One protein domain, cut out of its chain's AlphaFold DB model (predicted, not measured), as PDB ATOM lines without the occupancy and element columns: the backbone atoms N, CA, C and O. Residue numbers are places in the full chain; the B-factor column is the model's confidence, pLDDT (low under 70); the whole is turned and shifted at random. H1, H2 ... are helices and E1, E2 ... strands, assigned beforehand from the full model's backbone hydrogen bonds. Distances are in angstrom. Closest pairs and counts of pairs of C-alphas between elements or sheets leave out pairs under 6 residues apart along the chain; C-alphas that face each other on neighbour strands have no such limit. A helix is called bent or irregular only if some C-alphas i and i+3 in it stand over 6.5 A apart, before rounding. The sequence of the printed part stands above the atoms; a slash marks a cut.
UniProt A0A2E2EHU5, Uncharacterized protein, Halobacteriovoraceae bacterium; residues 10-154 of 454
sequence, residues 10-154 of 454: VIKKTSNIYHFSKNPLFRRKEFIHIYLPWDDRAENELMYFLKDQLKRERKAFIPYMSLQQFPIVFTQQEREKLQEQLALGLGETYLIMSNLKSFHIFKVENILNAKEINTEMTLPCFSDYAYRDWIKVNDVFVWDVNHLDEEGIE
ATOM      1  N   VAL A  10     335.711 365.269 492.637       92.06
ATOM      2  CA  VAL A  10     336.579 366.432 492.826       92.06
ATOM      3  C   VAL A  10     337.120 366.409 494.250       92.06
ATOM      4  O   VAL A  10     336.370 366.388 495.224       92.06
ATOM      5  N   ILE A  11     338.441 366.411 494.369       91.25
ATOM      6  CA  ILE A  11     339.158 366.366 495.640       91.25
ATOM      7  C   ILE A  11     339.735 367.739 495.960       91.25
ATOM      8  O   ILE A  11     340.058 368.520 495.066       91.25
ATOM      9  N   LYS A  12     339.890 368.032 497.248       88.81
ATOM     10  CA  LYS A  12     340.557 369.241 497.729       88.81
ATOM     11  C   LYS A  12     341.892 368.872 498.339       88.81
ATOM     12  O   LYS A  12     341.961 367.925 499.117       88.81
ATOM     13  N   LYS A  13     342.921 369.649 498.028       85.44
ATOM     14  CA  LYS A  13     344.253 369.495 498.600       85.44
ATOM     15  C   LYS A  13     344.788 370.853 499.021       85.44
ATOM     16  O   LYS A  13     344.749 371.824 498.267       85.44
ATOM     17  N   THR A  14     345.286 370.931 500.247       80.62
ATOM     18  CA  THR A  14     345.987 372.116 500.743       80.62
ATOM     19  C   THR A  14     347.402 372.144 500.191       80.62
ATOM     20  O   THR A  14     348.138 371.162 500.316       80.62
ATOM     21  N   SER A  15     347.798 373.278 499.623       72.00
ATOM     22  CA  SER A  15     349.139 373.481 499.080       72.00
ATOM     23  C   SER A  15     349.904 374.536 499.871       72.00
ATOM     24  O   SER A  15     349.405 375.636 500.112       72.00
ATOM     25  N   ASN A  16     351.133 374.176 500.239       65.81
ATOM     26  CA  ASN A  16     352.128 375.001 500.919       65.81
ATOM     27  C   ASN A  16     353.444 375.072 500.122       65.81
ATOM     28  O   ASN A  16     354.481 375.415 500.686       65.81
ATOM     29  N   ILE A  17     353.393 374.777 498.817       53.19
ATOM     30  CA  ILE A  17     354.538 374.733 497.884       53.19
ATOM     31  C   ILE A  17     355.435 375.964 498.031       53.19
ATOM     32  O   ILE A  17     356.660 375.892 497.993       53.19
ATOM     33  N   TYR A  18     354.812 377.108 498.272       53.31
ATOM     34  CA  TYR A  18     355.492 378.350 498.544       53.31
ATOM     35  C   TYR A  18     355.595 378.550 500.056       53.31
ATOM     36  O   TYR A  18     354.824 379.304 500.650       53.31
ATOM     37  N   HIS A  19     356.524 377.832 500.695       45.78
ATOM     38  CA  HIS A  19     356.858 377.968 502.115       45.78
ATOM     39  C   HIS A  19     357.400 379.380 502.417       45.78
ATOM     40  O   HIS A  19     358.583 379.566 502.705       45.78
ATOM     41  N   PHE A  20     356.560 380.411 502.368       43.34
ATOM     42  CA  PHE A  20     356.976 381.779 502.662       43.34
ATOM     43  C   PHE A  20     356.883 382.123 504.137       43.34
ATOM     44  O   PHE A  20     357.560 383.051 504.567       43.34
ATOM     45  N   SER A  21     356.190 381.329 504.958       34.31
ATOM     46  CA  SER A  21     356.355 381.424 506.405       34.31
ATOM     47  C   SER A  21     355.750 380.242 507.175       34.31
ATOM     48  O   SER A  21     354.799 379.611 506.728       34.31
ATOM     49  N   LYS A  22     356.259 380.001 508.392       38.06
ATOM     50  CA  LYS A  22     355.528 379.319 509.482       38.06
ATOM     51  C   LYS A  22     354.472 380.250 510.123       38.06
ATOM     52  O   LYS A  22     354.032 379.994 511.240       38.06
ATOM     53  N   ASN A  23     354.128 381.369 509.478       33.38
ATOM     54  CA  ASN A  23     353.278 382.413 510.037       33.38
ATOM     55  C   ASN A  23     351.808 382.099 509.684       33.38
ATOM     56  O   ASN A  23     351.487 381.959 508.502       33.38
ATOM     57  N   PRO A  24     350.900 382.015 510.673       35.22
ATOM     58  CA  PRO A  24     349.489 381.646 510.490       35.22
ATOM     59  C   PRO A  24     348.648 382.638 509.660       35.22
ATOM     60  O   PRO A  24     347.451 382.427 509.495       35.22
ATOM     61  N   LEU A  25     349.253 383.708 509.133       35.62
ATOM     62  CA  LEU A  25     348.593 384.716 508.297       35.62
ATOM     63  C   LEU A  25     348.507 384.318 506.814       35.62
ATOM     64  O   LEU A  25     347.673 384.854 506.089       35.62
ATOM     65  N   PHE A  26     349.305 383.350 506.346       44.94
ATOM     66  CA  PHE A  26     349.103 382.797 505.006       44.94
ATOM     67  C   PHE A  26     347.872 381.894 505.023       44.94
ATOM     68  O   PHE A  26     347.889 380.804 505.597       44.94
ATOM     69  N   ARG A  27     346.790 382.340 504.377       45.78
ATOM     70  CA  ARG A  27     345.642 381.477 504.084       45.78
ATOM     71  C   ARG A  27     346.159 380.254 503.330       45.78
ATOM     72  O   ARG A  27     346.606 380.391 502.191       45.78
ATOM     73  N   ARG A  28     346.097 379.076 503.960       58.44
ATOM     74  CA  ARG A  28     346.280 377.793 503.273       58.44
ATOM     75  C   ARG A  28     345.368 377.812 502.051       58.44
ATOM     76  O   ARG A  28     344.149 377.907 502.203       58.44
ATOM     77  N   LYS A  29     345.951 377.809 500.853       65.56
ATOM     78  CA  LYS A  29     345.165 377.739 499.625       65.56
ATOM     79  C   LYS A  29     344.775 376.282 499.425       65.56
ATOM     80  O   LYS A  29     345.631 375.405 499.305       65.56
ATOM     81  N   GLU A  30     343.474 376.034 499.457       77.12
ATOM     82  CA  GLU A  30     342.903 374.776 499.002       77.12
ATOM     83  C   GLU A  30     342.777 374.846 497.486       77.12
ATOM     84  O   GLU A  30     342.060 375.699 496.963       77.12
ATOM     85  N   PHE A  31     343.471 373.951 496.795       83.06
ATOM     86  CA  PHE A  31     343.274 373.724 495.374       83.06
ATOM     87  C   PHE A  31     342.351 372.527 495.191       83.06
ATOM     88  O   PHE A  31     342.370 371.572 495.975       83.06
ATOM     89  N   ILE A  32     341.526 372.589 494.155       89.94
ATOM     90  CA  ILE A  32     340.703 371.460 493.736       89.94
ATOM     91  C   ILE A  32     341.385 370.698 492.604       89.94
ATOM     92  O   ILE A  32     341.992 371.279 491.703       89.94
ATOM     93  N   HIS A  33     341.283 369.378 492.658       92.81
ATOM     94  CA  HIS A  33     341.805 368.457 491.657       92.81
ATOM     95  C   HIS A  33     340.745 367.412 491.319       92.81
ATOM     96  O   HIS A  33     339.741 367.274 492.016       92.81
ATOM     97  N   ILE A  34     340.963 366.669 490.242       94.62
ATOM     98  CA  ILE A  34     340.015 365.683 489.732       94.62
ATOM     99  C   ILE A  34     340.588 364.297 489.993       94.62
ATOM    100  O   ILE A  34     341.738 364.036 489.653       94.62
ATOM    101  N   TYR A  35     339.799 363.402 490.575       95.00
ATOM    102  CA  TYR A  35     340.111 361.981 490.656       95.00
ATOM    103  C   TYR A  35     339.226 361.199 489.686       95.00
ATOM    104  O   TYR A  35     338.012 361.415 489.637       95.00
ATOM    105  N   LEU A  36     339.832 360.282 488.933       94.25
ATOM    106  CA  LEU A  36     339.159 359.440 487.951       94.25
ATOM    107  C   LEU A  36     339.692 358.001 488.035       94.25
ATOM    108  O   LEU A  36     340.843 357.753 487.674       94.25
ATOM    109  N   PRO A  37     338.890 357.027 488.486       91.88
ATOM    110  CA  PRO A  37     339.319 355.641 488.463       91.88
ATOM    111  C   PRO A  37     339.257 355.081 487.034       91.88
ATOM    112  O   PRO A  37     338.446 355.525 486.219       91.88
ATOM    113  N   TRP A  38     340.096 354.095 486.724       89.19
ATOM    114  CA  TRP A  38     340.060 353.376 485.448       89.19
ATOM    115  C   TRP A  38     340.239 351.870 485.655       89.19
ATOM    116  O   TRP A  38     340.769 351.441 486.680       89.19
ATOM    117  N   ASP A  39     339.764 351.072 484.697       83.62
ATOM    118  CA  ASP A  39     339.834 349.608 484.737       83.62
ATOM    119  C   ASP A  39     340.617 349.078 483.532       83.62
ATOM    120  O   ASP A  39     340.231 349.298 482.381       83.62
ATOM    121  N   ASP A  40     341.683 348.330 483.811       77.69
ATOM    122  CA  ASP A  40     342.496 347.610 482.828       77.69
ATOM    123  C   ASP A  40     341.618 346.717 481.941       77.69
ATOM    124  O   ASP A  40     341.851 346.587 480.746       77.69
ATOM    125  N   ARG A  41     340.553 346.133 482.505       75.00
ATOM    126  CA  ARG A  41     339.654 345.228 481.774       75.00
ATOM    127  C   ARG A  41     338.867 345.927 480.675       75.00
ATOM    128  O   ARG A  41     338.456 345.257 479.731       75.00
ATOM    129  N   ALA A  42     338.617 347.227 480.823       69.56
ATOM    130  CA  ALA A  42     337.908 348.014 479.824       69.56
ATOM    131  C   ALA A  42     338.850 348.452 478.693       69.56
ATOM    132  O   ALA A  42     338.452 348.434 477.536       69.56
ATOM    133  N   GLU A  43     340.100 348.800 479.020       75.81
ATOM    134  CA  GLU A  43     341.142 349.134 478.044       75.81
ATOM    135  C   GLU A  43     342.536 348.865 478.645       75.81
ATOM    136  O   GLU A  43     343.075 349.682 479.400       75.81
ATOM    137  N   ASN A  44     343.129 347.710 478.311       72.75
ATOM    138  CA  ASN A  44     344.357 347.200 478.948       72.75
ATOM    139  C   ASN A  44     345.584 348.102 478.714       72.75
ATOM    140  O   ASN A  44     346.560 348.020 479.459       72.75
ATOM    141  N   GLU A  45     345.542 348.973 477.702       83.50
ATOM    142  CA  GLU A  45     346.657 349.841 477.310       83.50
ATOM    143  C   GLU A  45     346.321 351.337 477.397       83.50
ATOM    144  O   GLU A  45     347.059 352.173 476.871       83.50
ATOM    145  N   LEU A  46     345.262 351.717 478.124       87.31
ATOM    146  CA  LEU A  46     344.792 353.106 478.174       87.31
ATOM    147  C   LEU A  46     345.906 354.103 478.530       87.31
ATOM    148  O   LEU A  46     346.115 355.104 477.843       87.31
ATOM    149  N   MET A  47     346.661 353.822 479.597       88.06
ATOM    150  CA  MET A  47     347.764 354.686 480.030       88.06
ATOM    151  C   MET A  47     348.909 354.736 479.013       88.06
ATOM    152  O   MET A  47     349.612 355.744 478.943       88.06
ATOM    153  N   TYR A  48     349.122 353.671 478.237       86.25
ATOM    154  CA  TYR A  48     350.123 353.648 477.172       86.25
ATOM    155  C   TYR A  48     349.690 354.547 476.010       86.25
ATOM    156  O   TYR A  48     350.462 355.417 475.605       86.25
ATOM    157  N   PHE A  49     348.442 354.417 475.551       88.06
ATOM    158  CA  PHE A  49     347.893 355.259 474.488       88.06
ATOM    159  C   PHE A  49     347.864 356.739 474.870       88.06
ATOM    160  O   PHE A  49     348.286 357.576 474.076       88.06
ATOM    161  N   LEU A  50     347.472 357.073 476.104       89.56
ATOM    162  CA  LEU A  50     347.498 358.459 476.586       89.56
ATOM    163  C   LEU A  50     348.919 359.038 476.613       89.56
ATOM    164  O   LEU A  50     349.133 360.174 476.190       89.56
ATOM    165  N   LYS A  51     349.910 358.270 477.084       88.25
ATOM    166  CA  LYS A  51     351.319 358.700 477.091       88.25
ATOM    167  C   LYS A  51     351.862 358.891 475.675       88.25
ATOM    168  O   LYS A  51     352.563 359.869 475.421       88.25
ATOM    169  N   ASP A  52     351.550 357.978 474.758       86.44
ATOM    170  CA  ASP A  52     351.966 358.073 473.357       86.44
ATOM    171  C   ASP A  52     351.308 359.274 472.658       86.44
ATOM    172  O   ASP A  52     351.999 360.049 471.992       86.44
ATOM    173  N   GLN A  53     350.018 359.516 472.902       87.94
ATOM    174  CA  GLN A  53     349.319 360.698 472.405       87.94
ATOM    175  C   GLN A  53     349.933 361.994 472.955       87.94
ATOM    176  O   GLN A  53     350.284 362.884 472.182       87.94
ATOM    177  N   LEU A  54     350.172 362.087 474.268       87.88
ATOM    178  CA  LEU A  54     350.834 363.243 474.893       87.88
ATOM    179  C   LEU A  54     352.233 363.512 474.328       87.88
ATOM    180  O   LEU A  54     352.674 364.665 474.247       87.88
ATOM    181  N   LYS A  55     352.943 362.459 473.922       84.50
ATOM    182  CA  LYS A  55     354.254 362.573 473.288       84.50
ATOM    183  C   LYS A  55     354.156 363.096 471.852       84.50
ATOM    184  O   LYS A  55     354.959 363.944 471.473       84.50
ATOM    185  N   ARG A  56     353.188 362.612 471.064       84.25
ATOM    186  CA  ARG A  56     353.009 362.979 469.645       84.25
ATOM    187  C   ARG A  56     352.322 364.330 469.460       84.25
ATOM    188  O   ARG A  56     352.811 365.169 468.713       84.25
ATOM    189  N   GLU A  57     351.203 364.540 470.143       84.56
ATOM    190  CA  GLU A  57     350.289 365.672 469.927       84.56
ATOM    191  C   GLU A  57     350.455 366.792 470.954       84.56
ATOM    192  O   GLU A  57     349.864 367.863 470.828       84.56
ATOM    193  N   ARG A  58     351.263 366.548 471.989       84.00
ATOM    194  CA  ARG A  58     351.498 367.438 473.133       84.00
ATOM    195  C   ARG A  58     350.307 367.733 474.040       84.00
ATOM    196  O   ARG A  58     350.455 368.463 475.016       84.00
ATOM    197  N   LYS A  59     349.164 367.121 473.763       88.81
ATOM    198  CA  LYS A  59     347.937 367.201 474.551       88.81
ATOM    199  C   LYS A  59     347.154 365.903 474.400       88.81
ATOM    200  O   LYS A  59     347.329 365.200 473.410       88.81
ATOM    201  N   ALA A  60     346.301 365.608 475.367       90.69
ATOM    202  CA  ALA A  60     345.326 364.530 475.289       90.69
ATOM    203  C   ALA A  60     343.997 364.989 475.896       90.69
ATOM    204  O   ALA A  60     343.960 365.902 476.726       90.69
ATOM    205  N   PHE A  61     342.909 364.358 475.464       92.12
ATOM    206  CA  PHE A  61     341.558 364.645 475.935       92.12
ATOM    207  C   PHE A  61     340.997 363.409 476.628       92.12
ATOM    208  O   PHE A  61     340.894 362.345 476.018       92.12
ATOM    209  N   ILE A  62     340.644 363.557 477.901       93.44
ATOM    210  CA  ILE A  62     340.128 362.468 478.733       93.44
ATOM    211  C   ILE A  62     338.706 362.842 479.164       93.44
ATOM    212  O   ILE A  62     338.532 363.903 479.773       93.44
ATOM    213  N   PRO A  63     337.677 362.039 478.849       92.94
ATOM    214  CA  PRO A  63     336.315 362.340 479.270       92.94
ATOM    215  C   PRO A  63     336.159 362.156 480.784       92.94
ATOM    216  O   PRO A  63     336.787 361.286 481.389       92.94
ATOM    217  N   TYR A  64     335.287 362.952 481.406       93.56
ATOM    218  CA  TYR A  64     334.899 362.717 482.796       93.56
ATOM    219  C   TYR A  64     333.855 361.594 482.855       93.56
ATOM    220  O   TYR A  64     332.766 361.693 482.283       93.56
ATOM    221  N   MET A  65     334.210 360.480 483.493       92.19
ATOM    222  CA  MET A  65     333.471 359.223 483.359       92.19
ATOM    223  C   MET A  65     333.527 358.360 484.620       92.19
ATOM    224  O   MET A  65     334.336 358.578 485.515       92.19
ATOM    225  N   SER A  66     332.642 357.371 484.697       90.12
ATOM    226  CA  SER A  66     332.679 356.333 485.736       90.12
ATOM    227  C   SER A  66     333.764 355.285 485.461       90.12
ATOM    228  O   SER A  66     334.308 355.224 484.361       90.12
ATOM    229  N   LEU A  67     334.018 354.399 486.433       87.56
ATOM    230  CA  LEU A  67     334.909 353.244 486.266       87.56
ATOM    231  C   LEU A  67     334.511 352.359 485.065       87.56
ATOM    232  O   LEU A  67     335.374 351.829 484.378       87.56
ATOM    233  N   GLN A  68     333.208 352.232 484.786       86.12
ATOM    234  CA  GLN A  68     332.665 351.481 483.644       86.12
ATOM    235  C   GLN A  68     332.581 352.320 482.356       86.12
ATOM    236  O   GLN A  68     331.849 351.958 481.441       86.12
ATOM    237  N   GLN A  69     333.273 353.463 482.299       85.50
ATOM    238  CA  GLN A  69     333.288 354.399 481.169       85.50
ATOM    239  C   GLN A  69     331.928 355.043 480.836       85.50
ATOM    240  O   GLN A  69     331.780 355.715 479.824       85.50
ATOM    241  N   PHE A  70     330.916 354.938 481.703       88.06
ATOM    242  CA  PHE A  70     329.684 355.706 481.495       88.06
ATOM    243  C   PHE A  70     329.916 357.210 481.704       88.06
ATOM    244  O   PHE A  70     330.616 357.574 482.658       88.06
ATOM    245  N   PRO A  71     329.296 358.084 480.883       88.75
ATOM    246  CA  PRO A  71     329.414 359.530 481.024       88.75
ATOM    247  C   PRO A  71     328.971 360.036 482.396       88.75
ATOM    248  O   PRO A  71     327.867 359.739 482.854       88.75
ATOM    249  N   ILE A  72     329.812 360.863 483.012       91.06
ATOM    250  CA  ILE A  72     329.493 361.634 484.216       91.06
ATOM    251  C   ILE A  72     329.698 363.117 483.888       91.06
ATOM    252  O   ILE A  72     330.408 363.474 482.950       91.06
ATOM    253  N   VAL A  73     329.013 363.992 484.618       90.56
ATOM    254  CA  VAL A  73     329.165 365.442 484.487       90.56
ATOM    255  C   VAL A  73     329.655 366.034 485.792       90.56
ATOM    256  O   VAL A  73     329.285 365.561 486.868       90.56
ATOM    257  N   PHE A  74     330.457 367.088 485.691       91.62
ATOM    258  CA  PHE A  74     330.725 367.934 486.843       91.62
ATOM    259  C   PHE A  74     329.433 368.626 487.267       91.62
ATOM    260  O   PHE A  74     328.606 369.024 486.439       91.62
ATOM    261  N   THR A  75     329.259 368.821 488.568       91.56
ATOM    262  CA  THR A  75     328.251 369.772 489.030       91.56
ATOM    263  C   THR A  75     328.630 371.177 488.561       91.56
ATOM    264  O   THR A  75     329.807 371.499 488.376       91.56
ATOM    265  N   GLN A  76     327.636 372.051 488.392       88.31
ATOM    266  CA  GLN A  76     327.884 373.427 487.958       88.31
ATOM    267  C   GLN A  76     328.886 374.147 488.883       88.31
ATOM    268  O   GLN A  76     329.804 374.802 488.401       88.31
ATOM    269  N   GLN A  77     328.770 373.941 490.199       90.69
ATOM    270  CA  GLN A  77     329.683 374.529 491.184       90.69
ATOM    271  C   GLN A  77     331.117 373.998 491.077       90.69
ATOM    272  O   GLN A  77     332.063 374.765 491.243       90.69
ATOM    273  N   GLU A  78     331.306 372.696 490.843       91.19
ATOM    274  CA  GLU A  78     332.645 372.120 490.642       91.19
ATOM    275  C   GLU A  78     333.296 372.691 489.391       91.19
ATOM    276  O   GLU A  78     334.466 373.070 489.412       91.19
ATOM    277  N   ARG A  79     332.515 372.793 488.314       89.06
ATOM    278  CA  ARG A  79     332.986 373.303 487.036       89.06
ATOM    279  C   ARG A  79     333.406 374.766 487.114       89.06
ATOM    280  O   ARG A  79     334.496 375.092 486.657       89.06
ATOM    281  N   GLU A  80     332.570 375.619 487.704       89.25
ATOM    282  CA  GLU A  80     332.870 377.045 487.887       89.25
ATOM    283  C   GLU A  80     334.168 377.230 488.681       89.25
ATOM    284  O   GLU A  80     335.054 377.959 488.245       89.25
ATOM    285  N   LYS A  81     334.344 376.486 489.783       88.88
ATOM    286  CA  LYS A  81     335.573 376.555 490.586       88.88
ATOM    287  C   LYS A  81     336.804 376.037 489.843       88.88
ATOM    288  O   LYS A  81     337.878 376.615 489.984       88.88
ATOM    289  N   LEU A  82     336.680 374.946 489.077       89.50
ATOM    290  CA  LEU A  82     337.804 374.394 488.307       89.50
ATOM    291  C   LEU A  82     338.240 375.385 487.228       89.50
ATOM    292  O   LEU A  82     339.432 375.628 487.064       89.50
ATOM    293  N   GLN A  83     337.278 375.982 486.523       88.44
ATOM    294  CA  GLN A  83     337.547 376.984 485.497       88.44
ATOM    295  C   GLN A  83     338.144 378.262 486.090       88.44
ATOM    296  O   GLN A  83     339.095 378.789 485.521       88.44
ATOM    297  N   GLU A  84     337.657 378.726 487.243       85.44
ATOM    298  CA  GLU A  84     338.240 379.866 487.959       85.44
ATOM    299  C   GLU A  84     339.697 379.586 488.357       85.44
ATOM    300  O   GLU A  84     340.581 380.392 488.074       85.44
ATOM    301  N   GLN A  85     339.980 378.415 488.940       86.31
ATOM    302  CA  GLN A  85     341.338 378.024 489.327       86.31
ATOM    303  C   GLN A  85     342.289 377.951 488.124       86.31
ATOM    304  O   GLN A  85     343.416 378.446 488.198       86.31
ATOM    305  N   LEU A  86     341.836 377.358 487.017       85.50
ATOM    306  CA  LEU A  86     342.613 377.249 485.780       85.50
ATOM    307  C   LEU A  86     342.847 378.618 485.130       85.50
ATOM    308  O   LEU A  86     343.958 378.888 484.680       85.50
ATOM    309  N   ALA A  87     341.840 379.498 485.123       80.19
ATOM    310  CA  ALA A  87     341.944 380.847 484.570       80.19
ATOM    311  C   ALA A  87     342.903 381.734 485.376       80.19
ATOM    312  O   ALA A  87     343.662 382.509 484.800       80.19
ATOM    313  N   LEU A  88     342.886 381.601 486.704       69.81
ATOM    314  CA  LEU A  88     343.800 382.316 487.587       69.81
ATOM    315  C   LEU A  88     345.252 381.842 487.417       69.81
ATOM    316  O   LEU A  88     346.173 382.624 487.632       69.81
ATOM    317  N   GLY A  89     345.476 380.571 487.061       66.81
ATOM    318  CA  GLY A  89     346.820 380.018 486.852       66.81
ATOM    319  C   GLY A  89     347.713 380.029 488.103       66.81
ATOM    320  O   GLY A  89     348.922 379.846 487.998       66.81
ATOM    321  N   LEU A  90     347.131 380.237 489.292       58.34
ATOM    322  CA  LEU A  90     347.840 380.460 490.565       58.34
ATOM    323  C   LEU A  90     348.353 379.167 491.230       58.34
ATOM    324  O   LEU A  90     348.777 379.196 492.388       58.34
ATOM    325  N   GLY A  91     348.258 378.023 490.552       67.12
ATOM    326  CA  GLY A  91     348.679 376.724 491.068       67.12
ATOM    327  C   GLY A  91     348.396 375.579 490.100       67.12
ATOM    328  O   GLY A  91     347.708 375.737 489.091       67.12
ATOM    329  N   GLU A  92     348.946 374.410 490.410       78.19
ATOM    330  CA  GLU A  92     348.779 373.233 489.570       78.19
ATOM    331  C   GLU A  92     347.392 372.613 489.764       78.19
ATOM    332  O   GLU A  92     346.919 372.439 490.885       78.19
ATOM    333  N   THR A  93     346.740 372.252 488.663       87.81
ATOM    334  CA  THR A  93     345.486 371.495 488.693       87.81
ATOM    335  C   THR A  93     345.755 370.105 488.146       87.81
ATOM    336  O   THR A  93     346.298 369.968 487.047       87.81
ATOM    337  N   TYR A  94     345.389 369.071 488.905       91.81
ATOM    338  CA  TYR A  94     345.674 367.690 488.538       91.81
ATOM    339  C   TYR A  94     344.432 366.902 488.157       91.81
ATOM    340  O   TYR A  94     343.357 367.089 488.727       91.81
ATOM    341  N   LEU A  95     344.643 365.949 487.256       94.62
ATOM    342  CA  LEU A  95     343.788 364.793 487.063       94.62
ATOM    343  C   LEU A  95     344.551 363.566 487.569       94.62
ATOM    344  O   LEU A  95     345.573 363.186 487.006       94.62
ATOM    345  N   ILE A  96     344.068 362.962 488.645       94.25
ATOM    346  CA  ILE A  96     344.635 361.768 489.264       94.25
ATOM    347  C   ILE A  96     343.873 360.563 488.733       94.25
ATOM    348  O   ILE A  96     342.683 360.415 489.007       94.25
ATOM    349  N   MET A  97     344.559 359.698 487.991       93.81
ATOM    350  CA  MET A  97     343.986 358.466 487.462       93.81
ATOM    351  C   MET A  97     344.588 357.238 488.124       93.81
ATOM    352  O   MET A  97     345.806 357.072 488.098       93.81
ATOM    353  N   SER A  98     343.750 356.351 488.667       91.69
ATOM    354  CA  SER A  98     344.206 355.111 489.306       91.69
ATOM    355  C   SER A  98     343.348 353.899 488.953       91.69
ATOM    356  O   SER A  98     342.130 354.005 488.857       91.69
ATOM    357  N   ASN A  99     344.001 352.751 488.807       89.12
ATOM    358  CA  ASN A  99     343.393 351.418 488.733       89.12
ATOM    359  C   ASN A  99     343.662 350.600 490.012       89.12
ATOM    360  O   ASN A  99     343.581 349.376 489.991       89.12
ATOM    361  N   LEU A 100     344.087 351.261 491.098       86.50
ATOM    362  CA  LEU A 100     344.549 350.662 492.360       86.50
ATOM    363  C   LEU A 100     345.803 349.773 492.261       86.50
ATOM    364  O   LEU A 100     346.306 349.304 493.274       86.50
ATOM    365  N   LYS A 101     346.374 349.604 491.065       84.69
ATOM    366  CA  LYS A 101     347.715 349.027 490.861       84.69
ATOM    367  C   LYS A 101     348.759 350.095 490.582       84.69
ATOM    368  O   LYS A 101     349.940 349.914 490.819       84.69
ATOM    369  N   SER A 102     348.340 351.223 490.039       85.81
ATOM    370  CA  SER A 102     349.179 352.375 489.762       85.81
ATOM    371  C   SER A 102     348.331 353.625 489.856       85.81
ATOM    372  O   SER A 102     347.105 353.570 489.688       85.81
ATOM    373  N   PHE A 103     348.965 354.769 490.075       88.94
ATOM    374  CA  PHE A 103     348.290 356.021 489.789       88.94
ATOM    375  C   PHE A 103     349.185 357.057 489.128       88.94
ATOM    376  O   PHE A 103     350.379 357.198 489.396       88.94
ATOM    377  N   HIS A 104     348.551 357.759 488.202       90.94
ATOM    378  CA  HIS A 104     349.137 358.732 487.311       90.94
ATOM    379  C   HIS A 104     348.529 360.085 487.637       90.94
ATOM    380  O   HIS A 104     347.321 360.205 487.822       90.94
ATOM    381  N   ILE A 105     349.369 361.101 487.693       91.69
ATOM    382  CA  ILE A 105     348.960 362.480 487.873       91.69
ATOM    383  C   ILE A 105     349.156 363.147 486.523       91.69
ATOM    384  O   ILE A 105     350.252 363.132 485.974       91.69
ATOM    385  N   PHE A 106     348.092 363.702 485.968       92.25
ATOM    386  CA  PHE A 106     348.116 364.464 484.732       92.25
ATOM    387  C   PHE A 106     347.983 365.945 485.049       92.25
ATOM    388  O   PHE A 106     347.199 366.334 485.919       92.25
ATOM    389  N   LYS A 107     348.720 366.774 484.314       90.75
ATOM    390  CA  LYS A 107     348.582 368.224 484.396       90.75
ATOM    391  C   LYS A 107     347.377 368.669 483.576       90.75
ATOM    392  O   LYS A 107     347.345 368.457 482.362       90.75
ATOM    393  N   VAL A 108     346.395 369.267 484.243       91.50
ATOM    394  CA  VAL A 108     345.174 369.781 483.614       91.50
ATOM    395  C   VAL A 108     345.448 371.161 483.047       91.50
ATOM    396  O   VAL A 108     345.936 372.050 483.741       91.50
ATOM    397  N   GLU A 109     345.111 371.329 481.777       88.81
ATOM    398  CA  GLU A 109     345.218 372.594 481.065       88.81
ATOM    399  C   GLU A 109     343.857 373.286 480.958       88.81
ATOM    400  O   GLU A 109     343.764 374.495 481.143       88.81
ATOM    401  N   ASN A 110     342.788 372.533 480.666       89.88
ATOM    402  CA  ASN A 110     341.442 373.091 480.546       89.88
ATOM    403  C   ASN A 110     340.340 372.034 480.757       89.88
ATOM    404  O   ASN A 110     340.577 370.838 480.581       89.88
ATOM    405  N   ILE A 111     339.121 372.488 481.068       91.06
ATOM    406  CA  ILE A 111     337.893 371.682 481.110       91.06
ATOM    407  C   ILE A 111     336.960 372.140 479.985       91.06
ATOM    408  O   ILE A 111     336.496 373.281 479.974       91.06
ATOM    409  N   LEU A 112     336.675 371.235 479.051       90.62
ATOM    410  CA  LEU A 112     335.975 371.499 477.793       90.62
ATOM    411  C   LEU A 112     334.626 370.776 477.733       90.62
ATOM    412  O   LEU A 112     334.454 369.692 478.288       90.62
ATOM    413  N   ASN A 113     333.675 371.356 477.006       88.69
ATOM    414  CA  ASN A 113     332.458 370.674 476.579       88.69
ATOM    415  C   ASN A 113     332.700 369.814 475.340       88.69
ATOM    416  O   ASN A 113     333.541 370.131 474.505       88.69
ATOM    417  N   ALA A 114     331.815 368.842 475.118       84.12
ATOM    418  CA  ALA A 114     331.750 368.028 473.902       84.12
ATOM    419  C   ALA A 114     331.813 368.832 472.587       84.12
ATOM    420  O   ALA A 114     332.376 368.372 471.603       84.12
ATOM    421  N   LYS A 115     331.237 370.043 472.561       82.81
ATOM    422  CA  LYS A 115     331.216 370.916 471.371       82.81
ATOM    423  C   LYS A 115     332.567 371.565 471.058       82.81
ATOM    424  O   LYS A 115     332.745 372.082 469.964       82.81
ATOM    425  N   GLU A 116     333.477 371.593 472.025       80.88
ATOM    426  CA  GLU A 116     334.757 372.307 471.958       80.88
ATOM    427  C   GLU A 116     335.915 371.373 471.571       80.88
ATOM    428  O   GLU A 116     337.071 371.793 471.534       80.88
ATOM    429  N   ILE A 117     335.620 370.102 471.290       79.56
ATOM    430  CA  ILE A 117     336.618 369.049 471.109       79.56
ATOM    431  C   ILE A 117     336.657 368.619 469.659       79.56
ATOM    432  O   ILE A 117     335.626 368.383 469.031       79.56
ATOM    433  N   ASN A 118     337.875 368.460 469.150       75.88
ATOM    434  CA  ASN A 118     338.083 367.750 467.906       75.88
ATOM    435  C   ASN A 118     338.062 366.241 468.186       75.88
ATOM    436  O   ASN A 118     339.015 365.706 468.754       75.88
ATOM    437  N   THR A 119     336.982 365.567 467.795       68.56
ATOM    438  CA  THR A 119     336.791 364.120 467.981       68.56
ATOM    439  C   THR A 119     337.894 363.279 467.337       68.56
ATOM    440  O   THR A 119     338.185 362.195 467.830       68.56
ATOM    441  N   GLU A 120     338.573 363.784 466.301       69.38
ATOM    442  CA  GLU A 120     339.713 363.100 465.666       69.38
ATOM    443  C   GLU A 120     340.947 363.005 466.579       69.38
ATOM    444  O   GLU A 120     341.800 362.151 466.367       69.38
ATOM    445  N   MET A 121     341.032 363.853 467.610       72.25
ATOM    446  CA  MET A 121     342.105 363.848 468.613       72.25
ATOM    447  C   MET A 121     341.715 363.083 469.886       72.25
ATOM    448  O   MET A 121     342.362 363.228 470.921       72.25
ATOM    449  N   THR A 122     340.623 362.321 469.870       82.50
ATOM    450  CA  THR A 122     340.220 361.495 471.019       82.50
ATOM    451  C   THR A 122     340.661 360.054 470.806       82.50
ATOM    452  O   THR A 122     340.720 359.576 469.673       82.50
ATOM    453  N   LEU A 123     341.001 359.350 471.889       83.62
ATOM    454  CA  LEU A 123     341.323 357.929 471.788       83.62
ATOM    455  C   LEU A 123     340.084 357.137 471.332       83.62
ATOM    456  O   LEU A 123     338.986 357.417 471.820       83.62
ATOM    457  N   PRO A 124     340.237 356.117 470.464       81.06
ATOM    458  CA  PRO A 124     339.113 355.322 469.968       81.06
ATOM    459  C   PRO A 124     338.252 354.709 471.078       81.06
ATOM    460  O   PRO A 124     337.031 354.684 470.955       81.06
ATOM    461  N   CYS A 125     338.861 354.307 472.197       80.31
ATOM    462  CA  CYS A 125     338.163 353.770 473.371       80.31
ATOM    463  C   CYS A 125     337.182 354.762 474.029       80.31
ATOM    464  O   CYS A 125     336.359 354.374 474.848       80.31
ATOM    465  N   PHE A 126     337.248 356.052 473.690       84.44
ATOM    466  CA  PHE A 126     336.324 357.081 474.174       84.44
ATOM    467  C   PHE A 126     335.259 357.471 473.143       84.44
ATOM    468  O   PHE A 126     334.506 358.415 473.371       84.44
ATOM    469  N   SER A 127     335.172 356.769 472.013       77.12
ATOM    470  CA  SER A 127     334.203 357.089 470.958       77.12
ATOM    471  C   SER A 127     332.814 356.471 471.173       77.12
ATOM    472  O   SER A 127     331.849 356.915 470.554       77.12
ATOM    473  N   ASP A 128     332.687 355.513 472.096       74.06
ATOM    474  CA  ASP A 128     331.463 354.720 472.285       74.06
ATOM    475  C   ASP A 128     330.318 355.464 472.993       74.06
ATOM    476  O   ASP A 128     329.157 355.059 472.902       74.06
ATOM    477  N   TYR A 129     330.611 356.572 473.684       78.56
ATOM    478  CA  TYR A 129     329.619 357.316 474.459       78.56
ATOM    479  C   TYR A 129     329.639 358.819 474.168       78.56
ATOM    480  O   TYR A 129     330.669 359.430 473.895       78.56
ATOM    481  N   ALA A 130     328.470 359.450 474.306       83.69
ATOM    482  CA  ALA A 130     328.320 360.898 474.196       83.69
ATOM    483  C   ALA A 130     328.724 361.601 475.509       83.69
ATOM    484  O   ALA A 130     327.876 362.038 476.292       83.69
ATOM    485  N   TYR A 131     330.030 361.698 475.757       88.31
ATOM    486  CA  TYR A 131     330.582 362.411 476.911       88.31
ATOM    487  C   TYR A 131     330.372 363.920 476.796       88.31
ATOM    488  O   TYR A 131     330.646 364.514 475.752       88.31
ATOM    489  N   ARG A 132     329.910 364.553 477.879       88.00
ATOM    490  CA  ARG A 132     329.645 366.000 477.919       88.00
ATOM    491  C   ARG A 132     330.859 366.814 478.342       88.00
ATOM    492  O   ARG A 132     331.154 367.803 477.679       88.00
ATOM    493  N   ASP A 133     331.525 366.394 479.413       91.50
ATOM    494  CA  ASP A 133     332.665 367.095 479.997       91.50
ATOM    495  C   ASP A 133     333.959 366.336 479.711       91.50
ATOM    496  O   ASP A 133     334.028 365.112 479.850       91.50
ATOM    497  N   TRP A 134     334.990 367.080 479.327       93.25
ATOM    498  CA  TRP A 134     336.297 366.546 478.980       93.25
ATOM    499  C   TRP A 134     337.416 367.370 479.591       93.25
ATOM    500  O   TRP A 134     337.311 368.581 479.775       93.25
ATOM    501  N   ILE A 135     338.518 366.691 479.866       94.25
ATOM    502  CA  ILE A 135     339.682 367.229 480.548       94.25
ATOM    503  C   ILE A 135     340.824 367.255 479.534       94.25
ATOM    504  O   ILE A 135     341.275 366.208 479.067       94.25
ATOM    505  N   LYS A 136     341.276 368.460 479.171       92.44
ATOM    506  CA  LYS A 136     342.476 368.675 478.351       92.44
ATOM    507  C   LYS A 136     343.689 368.576 479.270       92.44
ATOM    508  O   LYS A 136     343.808 369.360 480.213       92.44
ATOM    509  N   VAL A 137     344.585 367.637 478.988       91.75
ATOM    510  CA  VAL A 137     345.835 367.429 479.734       91.75
ATOM    511  C   VAL A 137     347.046 367.568 478.815       91.75
ATOM    512  O   VAL A 137     346.941 367.275 477.625       91.75
ATOM    513  N   ASN A 138     348.192 368.004 479.346       89.19
ATOM    514  CA  ASN A 138     349.390 368.292 478.535       89.19
ATOM    515  C   ASN A 138     350.685 367.596 478.997       89.19
ATOM    516  O   ASN A 138     351.666 367.565 478.244       89.19
ATOM    517  N   ASP A 139     350.690 366.998 480.189       88.62
ATOM    518  CA  ASP A 139     351.811 366.223 480.721       88.62
ATOM    519  C   ASP A 139     351.331 365.171 481.734       88.62
ATOM    520  O   ASP A 139     350.200 365.234 482.225       88.62
ATOM    521  N   VAL A 140     352.187 364.193 482.042       89.12
ATOM    522  CA  VAL A 140     351.882 363.082 482.949       89.12
ATOM    523  C   VAL A 140     353.080 362.688 483.811       89.12
ATOM    524  O   VAL A 140     354.168 362.398 483.320       89.12
ATOM    525  N   PHE A 141     352.842 362.601 485.116       87.31
ATOM    526  CA  PHE A 141     353.769 362.108 486.123       87.31
ATOM    527  C   PHE A 141     353.237 360.800 486.712       87.31
ATOM    528  O   PHE A 141     352.114 360.742 487.209       87.31
ATOM    529  N   VAL A 142     354.036 359.733 486.680       86.31
ATOM    530  CA  VAL A 142     353.645 358.467 487.316       86.31
ATOM    531  C   VAL A 142     354.030 358.527 488.790       86.31
ATOM    532  O   VAL A 142     355.216 358.576 489.102       86.31
ATOM    533  N   TRP A 143     353.063 358.595 489.699       85.31
ATOM    534  CA  TRP A 143     353.375 358.828 491.110       85.31
ATOM    535  C   TRP A 143     353.857 357.556 491.798       85.31
ATOM    536  O   TRP A 143     354.963 357.536 492.331       85.31
ATOM    537  N   ASP A 144     353.054 356.496 491.717       81.12
ATOM    538  CA  ASP A 144     353.346 355.210 492.345       81.12
ATOM    539  C   ASP A 144     352.830 354.051 491.486       81.12
ATOM    540  O   ASP A 144     351.844 354.184 490.748       81.12
ATOM    541  N   VAL A 145     353.528 352.922 491.570       78.50
ATOM    542  CA  VAL A 145     353.197 351.673 490.882       78.50
ATOM    543  C   VAL A 145     353.437 350.527 491.845       78.50
ATOM    544  O   VAL A 145     354.520 350.361 492.399       78.50
ATOM    545  N   ASN A 146     352.415 349.702 491.991       76.56
ATOM    546  CA  ASN A 146     352.474 348.476 492.739       76.56
ATOM    547  C   ASN A 146     353.173 347.406 491.905       76.56
ATOM    548  O   ASN A 146     352.599 346.855 490.967       76.56
ATOM    549  N   HIS A 147     354.428 347.131 492.236       67.75
ATOM    550  CA  HIS A 147     355.181 346.044 491.615       67.75
ATOM    551  C   HIS A 147     355.001 344.697 492.338       67.75
ATOM    552  O   HIS A 147     355.496 343.693 491.832       67.75
ATOM    553  N   LEU A 148     354.331 344.671 493.498       66.19
ATOM    554  CA  LEU A 148     354.241 343.503 494.386       66.19
ATOM    555  C   LEU A 148     352.799 343.020 494.641       66.19
ATOM    556  O   LEU A 148     352.606 342.120 495.450       66.19
ATOM    557  N   ASP A 149     351.798 343.585 493.953       59.75
ATOM    558  CA  ASP A 149     350.364 343.315 494.169       59.75
ATOM    559  C   ASP A 149     349.896 343.501 495.638       59.75
ATOM    560  O   ASP A 149     348.909 342.913 496.073       59.75
ATOM    561  N   GLU A 150     350.566 344.360 496.415       60.03
ATOM    562  CA  GLU A 150     350.196 344.688 497.804       60.03
ATOM    563  C   GLU A 150     349.125 345.800 497.875       60.03
ATOM    564  O   GLU A 150     349.075 346.674 497.014       60.03
ATOM    565  N   GLU A 151     348.284 345.852 498.915       58.03
ATOM    566  CA  GLU A 151     347.202 346.860 499.068       58.03
ATOM    567  C   GLU A 151     347.691 348.326 499.246       58.03
ATOM    568  O   GLU A 151     346.899 349.240 499.478       58.03
ATOM    569  N   GLY A 152     348.992 348.601 499.093       73.19
ATOM    570  CA  GLY A 152     349.625 349.880 499.434       73.19
ATOM    571  C   GLY A 152     349.233 351.095 498.581       73.19
ATOM    572  O   GLY A 152     349.445 352.226 499.012       73.19
ATOM    573  N   ILE A 153     348.636 350.925 497.392       81.62
ATOM    574  CA  ILE A 153     348.281 352.072 496.526       81.62
ATOM    575  C   ILE A 153     347.140 352.908 497.111       81.62
ATOM    576  O   ILE A 153     347.163 354.132 496.976       81.62
ATOM    577  N   GLU A 154     346.163 352.288 497.775       84.81
ATOM    578  CA  GLU A 154     345.092 353.036 498.445       84.81
ATOM    579  C   GLU A 154     345.651 353.892 499.585       84.81
ATOM    580  O   GLU A 154     345.268 355.054 499.737       84.81
TER     581      GLU A 154
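Overview. This is residues 10 to 154 of the 454 residues of an uncharacterized protein of Halobacteriovoraceae bacterium (UniProt A0A2E2EHU5). One strongly twisted sheet of six strands makes the core, its long strands E5 and E6 sharply bent, with helix H1 packed over E6 and helix H2 packed on E2 and E5. The loop between E1 and E2 sticks out with residues 18 to 25. The printed part has 145 residues with two named helices and six named strands, along the chain E1 E2 H1 E3 H2 E4 E5 E6. The mixed sheet runs E1 E2 E4 E5 E6 E3; the class is mixed, helices and strands. The whole is compact, with a radius of gyration of the C-alphas of 16.2 A and spans of 51 by 42 by 29 A.

Arrangement. E4, residues 94 to 98, E5, residues 102 to 113, and E6, residues 133 to 145, form a meander, each strand the antiparallel neighbour of the one before. N 95 and O 106 of the hairpin E4 and E5 are 2.9 A apart, within hydrogen-bond range, as are N 105 and O 141 of the hairpin E5 and E6, at 2.8 A. E5 bends by 82 degrees at residue 109, E6 by 87 degrees at residue 138. E2, residues 29 to 37, is parallel to E4, with N 34 and O 94 at 2.9 A. Edge strand E1, residues 10 to 15, forms a hairpin with E2, with N 13 and O 31 at 2.9 A. Edge strand E3, residues 60 to 63, is antiparallel to E6, with N 62 and O 135 at 3.0 A. H1, residues 46 to 57, is on the sheet over E6, at a height of 8.2 A; their closest C-alphas, of Leu 54 and Asn 138, are 6.4 A apart. H2, residues 76 to 88, is on the sheet and apart from H1; its closest C-alphas to E5 are those of Leu 86 and Asn 110, 6.8 A. In H1 and H2 every O i to N i+4 pair is within hydrogen-bond range.

Along the chain. E1 begins at C-alpha 10 (336.579, 366.432, 492.826), and E6 ends at C-alpha 145 (353.197, 351.673, 490.882). From first to last C-alpha, E5 measures 28.1 A, E6 27.9 A, E2 25.4 A, H2 18.2 A and H1 16.0 A.

Size, cuts and confidence. The C-alphas farthest apart, of Asn 23 and Asp 128, are 51.7 A apart. The printed part has no cut. The links E1 to E2, E3 to H2 and E5 to E6 are long. The mean pLDDT of the printed part is 81.0; 26 residues are under 70, among them 16 to 29 and 147 to 151.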